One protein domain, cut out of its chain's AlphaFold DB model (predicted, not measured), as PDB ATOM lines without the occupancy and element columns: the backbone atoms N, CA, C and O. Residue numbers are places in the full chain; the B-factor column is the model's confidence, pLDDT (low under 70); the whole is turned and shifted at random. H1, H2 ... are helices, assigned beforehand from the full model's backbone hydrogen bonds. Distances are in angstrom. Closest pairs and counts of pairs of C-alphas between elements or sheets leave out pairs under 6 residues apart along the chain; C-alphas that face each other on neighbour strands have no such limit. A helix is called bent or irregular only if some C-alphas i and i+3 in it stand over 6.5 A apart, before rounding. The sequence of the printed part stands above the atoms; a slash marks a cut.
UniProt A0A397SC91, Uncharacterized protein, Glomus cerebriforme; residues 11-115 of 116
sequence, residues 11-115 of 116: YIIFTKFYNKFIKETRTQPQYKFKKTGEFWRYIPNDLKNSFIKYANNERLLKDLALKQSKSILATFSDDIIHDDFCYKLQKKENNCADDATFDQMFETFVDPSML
ATOM      1  N   TYR A  11     191.522 108.478 140.420       92.25
ATOM      2  CA  TYR A  11     192.454 109.431 139.804       92.25
ATOM      3  C   TYR A  11     191.768 110.734 139.363       92.25
ATOM      4  O   TYR A  11     192.320 111.824 139.536       92.25
ATOM      5  N   ILE A  12     190.549 110.657 138.820       91.44
ATOM      6  CA  ILE A  12     189.773 111.848 138.442       91.44
ATOM      7  C   ILE A  12     189.374 112.649 139.683       91.44
ATOM      8  O   ILE A  12     189.441 113.880 139.656       91.44
ATOM      9  N   ILE A  13     188.995 111.976 140.771       92.06
ATOM     10  CA  ILE A  13     188.732 112.639 142.054       92.06
ATOM     11  C   ILE A  13     189.996 113.336 142.553       92.06
ATOM     12  O   ILE A  13     189.962 114.544 142.788       92.06
ATOM     13  N   PHE A  14     191.122 112.626 142.609       92.81
ATOM     14  CA  PHE A  14     192.415 113.204 142.972       92.81
ATOM     15  C   PHE A  14     192.758 114.433 142.124       92.81
ATOM     16  O   PHE A  14     193.093 115.477 142.671       92.81
ATOM     17  N   THR A  15     192.596 114.355 140.802       89.81
ATOM     18  CA  THR A  15     192.874 115.471 139.882       89.81
ATOM     19  C   THR A  15     192.033 116.704 140.217       89.81
ATOM     20  O   THR A  15     192.546 117.823 140.208       89.81
ATOM     21  N   LYS A  16     190.747 116.523 140.550       88.31
ATOM     22  CA  LYS A  16     189.877 117.628 140.985       88.31
ATOM     23  C   LYS A  16     190.379 118.265 142.281       88.31
ATOM     24  O   LYS A  16     190.371 119.489 142.378       88.31
ATOM     25  N   PHE A  17     190.806 117.459 143.253       88.56
ATOM     26  CA  PHE A  17     191.375 117.959 144.508       88.56
ATOM     27  C   PHE A  17     192.698 118.688 144.273       88.56
ATOM     28  O   PHE A  17     192.845 119.841 144.664       88.56
ATOM     29  N   TYR A  18     193.628 118.055 143.570       85.81
ATOM     30  CA  TYR A  18     194.942 118.603 143.256       85.81
ATOM     31  C   TYR A  18     194.847 119.944 142.514       85.81
ATOM     32  O   TYR A  18     195.512 120.912 142.881       85.81
ATOM     33  N   ASN A  19     193.932 120.056 141.547       82.25
ATOM     34  CA  ASN A  19     193.691 121.308 140.828       82.25
ATOM     35  C   ASN A  19     193.111 122.425 141.712       82.25
ATOM     36  O   ASN A  19     193.311 123.592 141.388       82.25
ATOM     37  N   LYS A  20     192.406 122.102 142.808       82.56
ATOM     38  CA  LYS A  20     191.978 123.106 143.801       82.56
ATOM     39  C   LYS A  20     193.141 123.581 144.672       82.56
ATOM     40  O   LYS A  20     193.144 124.733 145.095       82.56
ATOM     41  N   PHE A  21     194.107 122.706 144.946       76.62
ATOM     42  CA  PHE A  21     195.280 123.027 145.762       76.62
ATOM     43  C   PHE A  21     196.327 123.842 145.003       76.62
ATOM     44  O   PHE A  21     196.941 124.736 145.584       76.62
ATOM     45  N   ILE A  22     196.502 123.594 143.702       74.81
ATOM     46  CA  ILE A  22     197.345 124.438 142.852       74.81
ATOM     47  C   ILE A  22     196.621 125.766 142.600       74.81
ATOM     48  O   ILE A  22     195.912 125.943 141.610       74.81
ATOM     49  N   LYS A  23     196.837 126.723 143.511       64.31
ATOM     50  CA  LYS A  23     196.415 128.130 143.389       64.31
ATOM     51  C   LYS A  23     197.105 128.877 142.238       64.31
ATOM     52  O   LYS A  23     196.785 130.036 141.999       64.31
ATOM     53  N   GLU A  24     198.034 128.250 141.514       62.03
ATOM     54  CA  GLU A  24     198.723 128.892 140.396       62.03
ATOM     55  C   GLU A  24     197.778 129.137 139.216       62.03
ATOM     56  O   GLU A  24     197.378 128.253 138.443       62.03
ATOM     57  N   THR A  25     197.451 130.414 139.087       55.50
ATOM     58  CA  THR A  25     196.550 131.034 138.121       55.50
ATOM     59  C   THR A  25     197.107 131.087 136.695       55.50
ATOM     60  O   THR A  25     196.429 131.610 135.817       55.50
ATOM     61  N   ARG A  26     198.308 130.550 136.413       58.09
ATOM     62  CA  ARG A  26     198.952 130.684 135.088       58.09
ATOM     63  C   ARG A  26     199.737 129.476 134.575       58.09
ATOM     64  O   ARG A  26     200.409 129.585 133.555       58.09
ATOM     65  N   THR A  27     199.661 128.311 135.214       63.75
ATOM     66  CA  THR A  27     200.300 127.118 134.640       63.75
ATOM     67  C   THR A  27     199.459 126.563 133.490       63.75
ATOM     68  O   THR A  27     198.264 126.294 133.640       63.75
ATOM     69  N   GLN A  28     200.094 126.419 132.323       75.94
ATOM     70  CA  GLN A  28     199.494 125.871 131.107       75.94
ATOM     71  C   GLN A  28     198.797 124.532 131.429       75.94
ATOM     72  O   GLN A  28     199.375 123.719 132.160       75.94
ATOM     73  N   PRO A  29     197.590 124.250 130.897       78.06
ATOM     74  CA  PRO A  29     196.847 123.034 131.234       78.06
ATOM     75  C   PRO A  29     197.676 121.752 131.089       78.06
ATOM     76  O   PRO A  29     197.614 120.872 131.942       78.06
ATOM     77  N   GLN A  30     198.516 121.680 130.054       80.62
ATOM     78  CA  GLN A  30     199.414 120.553 129.795       80.62
ATOM     79  C   GLN A  30     200.401 120.312 130.946       80.62
ATOM     80  O   GLN A  30     200.595 119.173 131.370       80.62
ATOM     81  N   TYR A  31     200.972 121.385 131.498       81.56
ATOM     82  CA  TYR A  31     201.864 121.311 132.650       81.56
ATOM     83  C   TYR A  31     201.127 120.797 133.889       81.56
ATOM     84  O   TYR A  31     201.626 119.902 134.571       81.56
ATOM     85  N   LYS A  32     199.905 121.296 134.135       80.12
ATOM     86  CA  LYS A  32     199.059 120.821 135.240       80.12
ATOM     87  C   LYS A  32     198.790 119.325 135.114       80.12
ATOM     88  O   LYS A  32     199.061 118.591 136.053       80.12
ATOM     89  N   PHE A  33     198.348 118.853 133.947       83.00
ATOM     90  CA  PHE A  33     198.083 117.428 133.726       83.00
ATOM     91  C   PHE A  33     199.322 116.554 133.916       83.00
ATOM     92  O   PHE A  33     199.233 115.512 134.569       83.00
ATOM     93  N   LYS A  34     200.475 116.986 133.392       85.12
ATOM     94  CA  LYS A  34     201.738 116.266 133.571       85.12
ATOM     95  C   LYS A  34     202.097 116.153 135.053       85.12
ATOM     96  O   LYS A  34     202.336 115.050 135.539       85.12
ATOM     97  N   LYS A  35     202.045 117.269 135.785       86.00
ATOM     98  CA  LYS A  35     202.348 117.304 137.220       86.00
ATOM     99  C   LYS A  35     201.371 116.482 138.052       86.00
ATOM    100  O   LYS A  35     201.809 115.737 138.919       86.00
ATOM    101  N   THR A  36     200.075 116.542 137.758       88.50
ATOM    102  CA  THR A  36     199.071 115.700 138.426       88.50
ATOM    103  C   THR A  36     199.372 114.215 138.230       88.50
ATOM    104  O   THR A  36     199.299 113.441 139.182       88.50
ATOM    105  N   GLY A  37     199.745 113.805 137.014       90.19
ATOM    106  CA  GLY A  37     200.115 112.420 136.725       90.19
ATOM    107  C   GLY A  37     201.381 111.974 137.463       90.19
ATOM    108  O   GLY A  37     201.409 110.872 138.014       90.19
ATOM    109  N   GLU A  38     202.403 112.834 137.517       91.12
ATOM    110  CA  GLU A  38     203.632 112.606 138.292       91.12
ATOM    111  C   GLU A  38     203.315 112.424 139.785       91.12
ATOM    112  O   GLU A  38     203.697 111.415 140.381       91.12
ATOM    113  N   PHE A  39     202.537 113.338 140.370       89.69
ATOM    114  CA  PHE A  39     202.144 113.262 141.777       89.69
ATOM    115  C   PHE A  39     201.294 112.033 142.084       89.69
ATOM    116  O   PHE A  39     201.525 111.370 143.091       89.69
ATOM    117  N   TRP A  40     200.345 111.684 141.213       92.25
ATOM    118  CA  TRP A  40     199.540 110.482 141.405       92.25
ATOM    119  C   TRP A  40     200.406 109.227 141.491       92.25
ATOM    120  O   TRP A  40     200.120 108.345 142.291       92.25
ATOM    121  N   ARG A  41     201.480 109.126 140.701       93.06
ATOM    122  CA  ARG A  41     202.397 107.979 140.788       93.06
ATOM    123  C   ARG A  41     203.151 107.965 142.116       93.06
ATOM    124  O   ARG A  41     203.286 106.888 142.692       93.06
ATOM    125  N   TYR A  42     203.552 109.139 142.601       93.94
ATOM    126  CA  TYR A  42     204.354 109.316 143.811       93.94
ATOM    127  C   TYR A  42     203.588 109.092 145.122       93.94
ATOM    128  O   TYR A  42     204.173 108.610 146.088       93.94
ATOM    129  N   ILE A  43     202.292 109.420 145.187       92.75
ATOM    130  CA  ILE A  43     201.559 109.300 146.455       92.75
ATOM    131  C   ILE A  43     201.453 107.838 146.949       92.75
ATOM    132  O   ILE A  43     201.337 106.914 146.126       92.75
ATOM    133  N   PRO A  44     201.422 107.619 148.281       96.06
ATOM    134  CA  PRO A  44     201.261 106.292 148.873       96.06
ATOM    135  C   PRO A  44     199.987 105.581 148.415       96.06
ATOM    136  O   PRO A  44     198.958 106.212 148.146       96.06
ATOM    137  N   ASN A  45     200.034 104.248 148.372       94.25
ATOM    138  CA  ASN A  45     198.887 103.435 147.971       94.25
ATOM    139  C   ASN A  45     197.687 103.615 148.905       94.25
ATOM    140  O   ASN A  45     196.564 103.666 148.417       94.25
ATOM    141  N   ASP A  46     197.898 103.822 150.202       95.88
ATOM    142  CA  ASP A  46     196.805 104.073 151.152       95.88
ATOM    143  C   ASP A  46     196.028 105.348 150.813       95.88
ATOM    144  O   ASP A  46     194.792 105.390 150.862       95.88
ATOM    145  N   LEU A  47     196.744 106.381 150.363       92.69
ATOM    146  CA  LEU A  47     196.123 107.617 149.913       92.69
ATOM    147  C   LEU A  47     195.379 107.411 148.583       92.69
ATOM    148  O   LEU A  47     194.236 107.852 148.445       92.69
ATOM    149  N   LYS A  48     195.964 106.675 147.625       93.00
ATOM    150  CA  LYS A  48     195.268 106.278 146.382       93.00
ATOM    151  C   LYS A  48     193.981 105.507 146.687       93.00
ATOM    152  O   LYS A  48     192.934 105.814 146.117       93.00
ATOM    153  N   ASN A  49     194.046 104.557 147.617       93.62
ATOM    154  CA  ASN A  49     192.920 103.739 148.056       93.62
ATOM    155  C   ASN A  49     191.814 104.596 148.669       93.62
ATOM    156  O   ASN A  49     190.639 104.352 148.409       93.62
ATOM    157  N   SER A  50     192.173 105.642 149.411       94.75
ATOM    158  CA  SER A  50     191.210 106.589 149.976       94.75
ATOM    159  C   SER A  50     190.450 107.352 148.882       94.75
ATOM    160  O   SER A  50     189.224 107.452 148.936       94.75
ATOM    161  N   PHE A  51     191.137 107.798 147.822       93.69
ATOM    162  CA  PHE A  51     190.477 108.412 146.661       93.69
ATOM    163  C   PHE A  51     189.605 107.426 145.872       93.69
ATOM    164  O   PHE A  51     188.550 107.810 145.364       93.69
ATOM    165  N   ILE A  52     190.019 106.161 145.766       92.75
ATOM    166  CA  ILE A  52     189.226 105.104 145.121       92.75
ATOM    167  C   ILE A  52     187.953 104.819 145.928       92.75
ATOM    168  O   ILE A  52     186.867 104.800 145.350       92.75
ATOM    169  N   LYS A  53     188.062 104.675 147.256       93.00
ATOM    170  CA  LYS A  53     186.910 104.512 148.159       93.00
ATOM    171  C   LYS A  53     185.946 105.688 148.039       93.00
ATOM    172  O   LYS A  53     184.753 105.480 147.852       93.00
ATOM    173  N   TYR A  54     186.463 106.918 148.044       93.81
ATOM    174  CA  TYR A  54     185.641 108.110 147.850       93.81
ATOM    175  C   TYR A  54     184.892 108.083 146.508       93.81
ATOM    176  O   TYR A  54     183.690 108.333 146.465       93.81
ATOM    177  N   ALA A  55     185.583 107.755 145.410       91.69
ATOM    178  CA  ALA A  55     184.972 107.660 144.083       91.69
ATOM    179  C   ALA A  55     183.854 106.605 144.028       91.69
ATOM    180  O   ALA A  55     182.805 106.841 143.424       91.69
ATOM    181  N   ASN A  56     184.062 105.460 144.681       90.56
ATOM    182  CA  ASN A  56     183.057 104.407 144.778       90.56
ATOM    183  C   ASN A  56     181.843 104.861 145.591       90.56
ATOM    184  O   ASN A  56     180.720 104.704 145.120       90.56
ATOM    185  N   ASN A  57     182.057 105.492 146.744       89.00
ATOM    186  CA  ASN A  57     180.968 106.014 147.570       89.00
ATOM    187  C   ASN A  57     180.158 107.079 146.818       89.00
ATOM    188  O   ASN A  57     178.931 107.029 146.816       89.00
ATOM    189  N   GLU A  58     180.813 108.000 146.100       88.00
ATOM    190  CA  GLU A  58     180.118 109.005 145.280       88.00
ATOM    191  C   GLU A  58     179.271 108.351 144.171       88.00
ATOM    192  O   GLU A  58     178.179 108.831 143.854       88.00
ATOM    193  N   ARG A  59     179.758 107.254 143.573       88.19
ATOM    194  CA  ARG A  59     178.996 106.476 142.587       88.19
ATOM    195  C   ARG A  59     177.766 105.834 143.229       88.19
ATOM    196  O   ARG A  59     176.672 106.008 142.701       88.19
ATOM    197  N   LEU A  60     177.935 105.146 144.357       86.19
ATOM    198  CA  LEU A  60     176.838 104.485 145.071       86.19
ATOM    199  C   LEU A  60     175.767 105.488 145.508       86.19
ATOM    200  O   LEU A  60     174.587 105.250 145.278       86.19
ATOM    201  N   LEU A  61     176.167 106.645 146.041       83.88
ATOM    202  CA  LEU A  61     175.232 107.700 146.439       83.88
ATOM    203  C   LEU A  61     174.416 108.237 145.256       83.88
ATOM    204  O   LEU A  61     173.224 108.489 145.402       83.88
ATOM    205  N   LYS A  62     175.018 108.387 144.071       82.69
ATOM    206  CA  LYS A  62     174.283 108.803 142.863       82.69
ATOM    207  C   LYS A  62     173.330 107.724 142.366       82.69
ATOM    208  O   LYS A  62     172.221 108.052 141.951       82.69
ATOM    209  N   ASP A  63     173.752 106.465 142.420       79.69
ATOM    210  CA  ASP A  63     172.908 105.330 142.053       79.69
ATOM    211  C   ASP A  63     171.703 105.230 143.012       79.69
ATOM    212  O   ASP A  63     170.573 105.053 142.559       79.69
ATOM    213  N   LEU A  64     171.918 105.427 144.318       78.75
ATOM    214  CA  LEU A  64     170.861 105.472 145.335       78.75
ATOM    215  C   LEU A  64     169.935 106.680 145.166       78.75
ATOM    216  O   LEU A  64     168.723 106.508 145.193       78.75
ATOM    217  N   ALA A  65     170.467 107.881 144.923       72.75
ATOM    218  CA  ALA A  65     169.653 109.073 144.681       72.75
ATOM    219  C   ALA A  65     168.772 108.921 143.429       72.75
ATOM    220  O   ALA A  65     167.604 109.309 143.427       72.75
ATOM    221  N   LEU A  66     169.302 108.302 142.367       65.00
ATOM    222  CA  LEU A  66     168.525 108.001 141.166       65.00
ATOM    223  C   LEU A  66     167.435 106.955 141.447       65.00
ATOM    224  O   LEU A  66     166.333 107.068 140.911       65.00
ATOM    225  N   LYS A  67     167.715 105.962 142.299       60.97
ATOM    226  CA  LYS A  67     166.719 104.978 142.747       60.97
ATOM    227  C   LYS A  67     165.639 105.620 143.623       60.97
ATOM    228  O   LYS A  67     164.473 105.426 143.315       60.97
ATOM    229  N   GLN A  68     165.993 106.469 144.590       55.19
ATOM    230  CA  GLN A  68     165.030 107.224 145.404       55.19
ATOM    231  C   GLN A  68     164.167 108.166 144.561       55.19
ATOM    232  O   GLN A  68     162.964 108.212 144.770       55.19
ATOM    233  N   SER A  69     164.715 108.833 143.535       50.34
ATOM    234  CA  SER A  69     163.891 109.632 142.606       50.34
ATOM    235  C   SER A  69     162.894 108.801 141.784       50.34
ATOM    236  O   SER A  69     161.915 109.342 141.280       50.34
ATOM    237  N   LYS A  70     163.123 107.487 141.659       50.12
ATOM    238  CA  LYS A  70     162.181 106.530 141.062       50.12
ATOM    239  C   LYS A  70     161.293 105.845 142.109       50.12
ATOM    240  O   LYS A  70     160.275 105.279 141.731       50.12
ATOM    241  N   SER A  71     161.657 105.906 143.392       43.78
ATOM    242  CA  SER A  71     161.000 105.225 144.514       43.78
ATOM    243  C   SER A  71     160.543 106.175 145.628       43.78
ATOM    244  O   SER A  71     160.495 105.776 146.789       43.78
ATOM    245  N   ILE A  72     160.095 107.394 145.302       44.47
ATOM    246  CA  ILE A  72     159.321 108.232 146.251       44.47
ATOM    247  C   ILE A  72     158.001 107.529 146.683       44.47
ATOM    248  O   ILE A  72     157.240 108.056 147.482       44.47
ATOM    249  N   LEU A  73     157.747 106.293 146.236       42.16
ATOM    250  CA  LEU A  73     156.656 105.435 146.695       42.16
ATOM    251  C   LEU A  73     157.097 104.184 147.484       42.16
ATOM    252  O   LEU A  73     156.358 103.207 147.513       42.16
ATOM    253  N   ALA A  74     158.277 104.161 148.106       38.88
ATOM    254  CA  ALA A  74     158.615 103.083 149.038       38.88
ATOM    255  C   ALA A  74     159.325 103.637 150.276       38.88
ATOM    256  O   ALA A  74     160.518 103.929 150.264       38.88
ATOM    257  N   THR A  75     158.495 103.852 151.292       41.38
ATOM    258  CA  THR A  75     158.731 103.857 152.737       41.38
ATOM    259  C   THR A  75     160.191 103.724 153.179       41.38
ATOM    260  O   THR A  75     160.810 102.672 153.052       41.38
ATOM    261  N   PHE A  76     160.717 104.803 153.758       44.38
ATOM    262  CA  PHE A  76     161.940 104.773 154.547       44.38
ATOM    263  C   PHE A  76     161.647 104.101 155.892       44.38
ATOM    264  O   PHE A  76     160.981 104.700 156.734       44.38
ATOM    265  N   SER A  77     162.177 102.896 156.089       46.59
ATOM    266  CA  SER A  77     162.374 102.300 157.409       46.59
ATOM    267  C   SER A  77     163.809 101.784 157.524       46.59
ATOM    268  O   SER A  77     164.259 100.986 156.706       46.59
ATOM    269  N   ASP A  78     164.460 102.308 158.558       48.16
ATOM    270  CA  ASP A  78     165.609 101.832 159.326       48.16
ATOM    271  C   ASP A  78     167.012 101.717 158.704       48.16
ATOM    272  O   ASP A  78     167.239 101.491 157.516       48.16
ATOM    273  N   ASP A  79     167.969 101.956 159.602       50.59
ATOM    274  CA  ASP A  79     169.405 102.187 159.450       50.59
ATOM    275  C   ASP A  79     170.180 101.031 158.791       50.59
ATOM    276  O   ASP A  79     171.003 100.356 159.413       50.59
ATOM    277  N   ILE A  80     169.973 100.808 157.494       58.22
ATOM    278  CA  ILE A  80     170.740  99.811 156.741       58.22
ATOM    279  C   ILE A  80     171.993 100.464 156.142       58.22
ATOM    280  O   ILE A  80     171.946 101.229 155.175       58.22
ATOM    281  N   ILE A  81     173.159 100.116 156.692       55.91
ATOM    282  CA  ILE A  81     174.456 100.419 156.077       55.91
ATOM    283  C   ILE A  81     174.592  99.561 154.812       55.91
ATOM    284  O   ILE A  81     174.928  98.379 154.866       55.91
ATOM    285  N   HIS A  82     174.337 100.151 153.646       56.66
ATOM    286  CA  HIS A  82     174.544  99.484 152.363       56.66
ATOM    287  C   HIS A  82     176.030  99.479 151.976       56.66
ATOM    288  O   HIS A  82     176.544 100.462 151.435       56.66
ATOM    289  N   ASP A  83     176.718  98.365 152.223       54.44
ATOM    290  CA  ASP A  83     178.076  98.129 151.728       54.44
ATOM    291  C   ASP A  83     178.099  97.502 150.305       54.44
ATOM    292  O   ASP A  83     177.069  97.145 149.719       54.44
ATOM    293  N   ASP A  84     179.297  97.382 149.714       56.53
ATOM    294  CA  ASP A  84     179.515  96.814 148.369       56.53
ATOM    295  C   ASP A  84     179.146  95.314 148.272       56.53
ATOM    296  O   ASP A  84     178.937  94.797 147.165       56.53
ATOM    297  N   PHE A  85     179.079  94.601 149.399       58.84
ATOM    298  CA  PHE A  85     178.601  93.221 149.478       58.84
ATOM    299  C   PHE A  85     177.081  93.179 149.290       58.84
ATOM    300  O   PHE A  85     176.595  92.438 148.427       58.84
ATOM    301  N   CYS A  86     176.346  94.060 149.970       57.59
ATOM    302  CA  CYS A  86     174.893  94.193 149.829       57.59
ATOM    303  C   CYS A  86     174.474  94.589 148.402       57.59
ATOM    304  O   CYS A  86     173.506  94.055 147.857       57.59
ATOM    305  N   TYR A  87     175.239  95.458 147.731       57.06
ATOM    306  CA  TYR A  87     174.939  95.851 146.344       57.06
ATOM    307  C   TYR A  87     175.079  94.688 145.344       57.06
ATOM    308  O   TYR A  87     174.359  94.615 144.342       57.06
ATOM    309  N   LYS A  88     176.015  93.762 145.591       59.88
ATOM    310  CA  LYS A  88     176.200  92.567 144.751       59.88
ATOM    311  C   LYS A  88     175.105  91.525 144.989       59.88
ATOM    312  O   LYS A  88     174.741  90.848 144.027       59.88
ATOM    313  N   LEU A  89     174.577  91.431 146.211       57.59
ATOM    314  CA  LEU A  89     173.458  90.548 146.567       57.59
ATOM    315  C   LEU A  89     172.158  90.972 145.870       57.59
ATOM    316  O   LEU A  89     171.610  90.180 145.105       57.59
ATOM    317  N   GLN A  90     171.774  92.251 145.945       55.75
ATOM    318  CA  GLN A  90     170.573  92.762 145.256       55.75
ATOM    319  C   GLN A  90     170.615  92.572 143.730       55.75
ATOM    320  O   GLN A  90     169.595  92.412 143.060       55.75
ATOM    321  N   LYS A  91     171.812  92.600 143.130       51.97
ATOM    322  CA  LYS A  91     171.966  92.354 141.689       51.97
ATOM    323  C   LYS A  91     171.762  90.876 141.324       51.97
ATOM    324  O   LYS A  91     171.406  90.594 140.182       51.97
ATOM    325  N   LYS A  92     171.997  89.957 142.267       48.44
ATOM    326  CA  LYS A  92     171.743  88.514 142.129       48.44
ATOM    327  C   LYS A  92     170.280  88.153 142.414       48.44
ATOM    328  O   LYS A  92     169.753  87.291 141.721       48.44
ATOM    329  N   GLU A  93     169.635  88.828 143.362       48.75
ATOM    330  CA  GLU A  93     168.252  88.549 143.795       48.75
ATOM    331  C   GLU A  93     167.179  88.898 142.762       48.75
ATOM    332  O   GLU A  93     166.138  88.257 142.736       48.75
ATOM    333  N   ASN A  94     167.460  89.780 141.796       49.34
ATOM    334  CA  ASN A  94     166.554  89.985 140.652       49.34
ATOM    335  C   ASN A  94     166.415  88.741 139.734       49.34
ATOM    336  O   ASN A  94     165.847  88.849 138.652       49.34
ATOM    337  N   ASN A  95     166.967  87.584 140.127       54.22
ATOM    338  CA  ASN A  95     166.867  86.302 139.433       54.22
ATOM    339  C   ASN A  95     166.563  85.101 140.355       54.22
ATOM    340  O   ASN A  95     166.759  83.969 139.912       54.22
ATOM    341  N   CYS A  96     166.111  85.262 141.605       41.59
ATOM    342  CA  CYS A  96     165.826  84.076 142.425       41.59
ATOM    343  C   CYS A  96     164.666  84.252 143.413       41.59
ATOM    344  O   CYS A  96     164.822  84.952 144.400       41.59
ATOM    345  N   ALA A  97     163.564  83.574 143.061       46.56
ATOM    346  CA  ALA A  97     162.532  82.890 143.854       46.56
ATOM    347  C   ALA A  97     161.907  83.552 145.100       46.56
ATOM    348  O   ALA A  97     162.582  84.133 145.937       46.56
ATOM    349  N   ASP A  98     160.586  83.353 145.201       54.34
ATOM    350  CA  ASP A  98     159.669  83.799 146.252       54.34
ATOM    351  C   ASP A  98     160.229  83.775 147.688       54.34
ATOM    352  O   ASP A  98     160.816  82.799 148.169       54.34
ATOM    353  N   ASP A  99     159.905  84.870 148.372       56.56
ATOM    354  CA  ASP A  99     160.249  85.313 149.730       56.56
ATOM    355  C   ASP A  99     159.924  84.293 150.846       56.56
ATOM    356  O   ASP A  99     160.515  84.299 151.919       56.56
ATOM    357  N   ALA A 100     159.038  83.327 150.582       54.97
ATOM    358  CA  ALA A 100     158.544  82.375 151.583       54.97
ATOM    359  C   ALA A 100     159.584  81.339 152.070       54.97
ATOM    360  O   ALA A 100     159.331  80.606 153.027       54.97
ATOM    361  N   THR A 101     160.745  81.242 151.415       56.53
ATOM    362  CA  THR A 101     161.756  80.210 151.721       56.53
ATOM    363  C   THR A 101     162.717  80.627 152.844       56.53
ATOM    364  O   THR A 101     163.287  79.766 153.517       56.53
ATOM    365  N   PHE A 102     162.906  81.934 153.063       57.00
ATOM    366  CA  PHE A 102     163.858  82.452 154.054       57.00
ATOM    367  C   PHE A 102     163.287  82.439 155.474       57.00
ATOM    368  O   PHE A 102     163.996  82.046 156.402       57.00
ATOM    369  N   ASP A 103     161.998  82.749 155.629       57.75
ATOM    370  CA  ASP A 103     161.315  82.703 156.929       57.75
ATOM    371  C   ASP A 103     161.305  81.283 157.517       57.75
ATOM    372  O   ASP A 103     161.551  81.089 158.707       57.75
ATOM    373  N   GLN A 104     161.146  80.254 156.673       56.66
ATOM    374  CA  GLN A 104     161.232  78.858 157.118       56.66
ATOM    375  C   GLN A 104     162.631  78.456 157.600       56.66
ATOM    376  O   GLN A 104     162.743  77.633 158.510       56.66
ATOM    377  N   MET A 105     163.709  79.010 157.030       54.81
ATOM    378  CA  MET A 105     165.066  78.664 157.470       54.81
ATOM    379  C   MET A 105     165.354  79.167 158.881       54.81
ATOM    380  O   MET A 105     166.036  78.473 159.633       54.81
ATOM    381  N   PHE A 106     164.833  80.339 159.245       56.03
ATOM    382  CA  PHE A 106     165.070  80.926 160.559       56.03
ATOM    383  C   PHE A 106     164.316  80.168 161.661       56.03
ATOM    384  O   PHE A 106     164.922  79.764 162.652       56.03
ATOM    385  N   GLU A 107     163.038  79.865 161.428       61.22
ATOM    386  CA  GLU A 107     162.194  79.074 162.342       61.22
ATOM    387  C   GLU A 107     162.721  77.642 162.547       61.22
ATOM    388  O   GLU A 107     162.583  77.069 163.623       61.22
ATOM    389  N   THR A 108     163.381  77.056 161.540       61.94
ATOM    390  CA  THR A 108     163.956  75.701 161.650       61.94
ATOM    391  C   THR A 108     165.287  75.681 162.423       61.94
ATOM    392  O   THR A 108     165.679  74.636 162.941       61.94
ATOM    393  N   PHE A 109     166.011  76.805 162.491       56.53
ATOM    394  CA  PHE A 109     167.349  76.875 163.102       56.53
ATOM    395  C   PHE A 109     167.330  77.298 164.574       56.53
ATOM    396  O   PHE A 109     168.268  76.993 165.316       56.53
ATOM    397  N   VAL A 110     166.287  78.011 165.001       66.00
ATOM    398  CA  VAL A 110     166.118  78.423 166.396       66.00
ATOM    399  C   VAL A 110     165.446  77.283 167.156       66.00
ATOM    400  O   VAL A 110     164.228  77.157 167.167       66.00
ATOM    401  N   ASP A 111     166.256  76.431 167.788       60.12
ATOM    402  CA  ASP A 111     165.759  75.397 168.694       60.12
ATOM    403  C   ASP A 111     165.070  76.068 169.904       60.12
ATOM    404  O   ASP A 111     165.737  76.789 170.659       60.12
ATOM    405  N   PRO A 112     163.757  75.862 170.131       59.88
ATOM    406  CA  PRO A 112     163.039  76.486 171.242       59.88
ATOM    407  C   PRO A 112     163.595  76.095 172.619       59.88
ATOM    408  O   PRO A 112     163.352  76.798 173.598       59.88
ATOM    409  N   SER A 113     164.360  74.999 172.706       59.66
ATOM    410  CA  SER A 113     165.027  74.569 173.943       59.66
ATOM    411  C   SER A 113     166.182  75.483 174.384       59.66
ATOM    412  O   SER A 113     166.636  75.384 175.520       59.66
ATOM    413  N   MET A 114     166.629  76.407 173.524       55.03
ATOM    414  CA  MET A 114     167.647  77.420 173.848       55.03
ATOM    415  C   MET A 114     167.062  78.662 174.551       55.03
ATOM    416  O   MET A 114     167.811  79.580 174.885       55.03
ATOM    417  N   LEU A 115     165.738  78.715 174.756       58.91
ATOM    418  CA  LEU A 115     165.018  79.840 175.375       58.91
ATOM    419  C   LEU A 115     164.452  79.533 176.778       58.91
ATOM    420  O   LEU A 115     163.656  80.323 177.290       58.91
TER     421      LEU A 115
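Overview. This is residues 11 to 115 of the 116 residues of an uncharacterized protein of Glomus cerebriforme (UniProt A0A397SC91). A drawn-out chain of helices: H2 and the long H3 meet at a tight corner as a V, H1 sits in the opening of that V, and past the far end of H3 the chain folds back through a long loop to H4. From residue 88 on, a tail with the rest of H4, then H5 and H6, sticks out free and makes much of the length. The printed part has 105 residues with six named helices, H1 to H6 in order along the chain, and no named strand; the class is all helix. It is extended, with a radius of gyration of the C-alphas of 22.9 A, and spans 73 by 35 by 26 A.

Arrangement. Begin with H1, residues 11 to 21, and look next at H2, residues 29 to 42: they touch, their closest C-alphas being those of Thr 15 and Thr 36, 6.4 A apart. They run opposite ways at a steep tilt of 66 degrees. H3, residues 45 to 70, touches H1 with residues 48 to 55 alone; the closest C-alphas, of Phe 14 and Phe 51, are 6.4 A apart, and the lines are about perpendicular at 76 degrees. H2 and H3 are close but not clearly touching, with the C-alphas of Trp 40 and Lys 48 closest at 7.8 A; they run opposite ways at a steep tilt of 67 degrees, only just short of about perpendicular. Farther along, H4, residues 84 to 93, H5, residues 100 to 109, and H6, residues 112 to 115, touch no helix; H3 and H4, for instance, are apart. In H1, H2, H3 and H4 every O i to N i+4 pair is within hydrogen-bond range, in H5 4 of 6 are, and H6 is too short for such a pair.

Along the chain. Find C-alpha 11 at (192.454, 109.431, 139.804); from there H1 runs 15.1 A to Phe 21. H2 covers 20.1 A from Pro 29 to Tyr 42. At C-alpha 45, (198.887, 103.435, 147.971), H3 sets out and runs 37.5 A to Lys 70. H4 measures 14.7 A and H5 15.5 A; H5 is neither bent nor irregular, but only just: C-alphas 100 and 103 are 6.0 A apart. H6, 5.7 A long, ends at C-alpha 115, (165.018, 79.840, 175.375).

Size, cuts and confidence. The two C-alphas farthest apart, of Arg 26 and Ser 113, are 76.2 A apart. The printed part has no cut, and residues 71 to 83 between H3 and H4 make the long link. Mean pLDDT of the printed part is 70.3; residues 23 to 27 and 66 to 115 of the model are under 70.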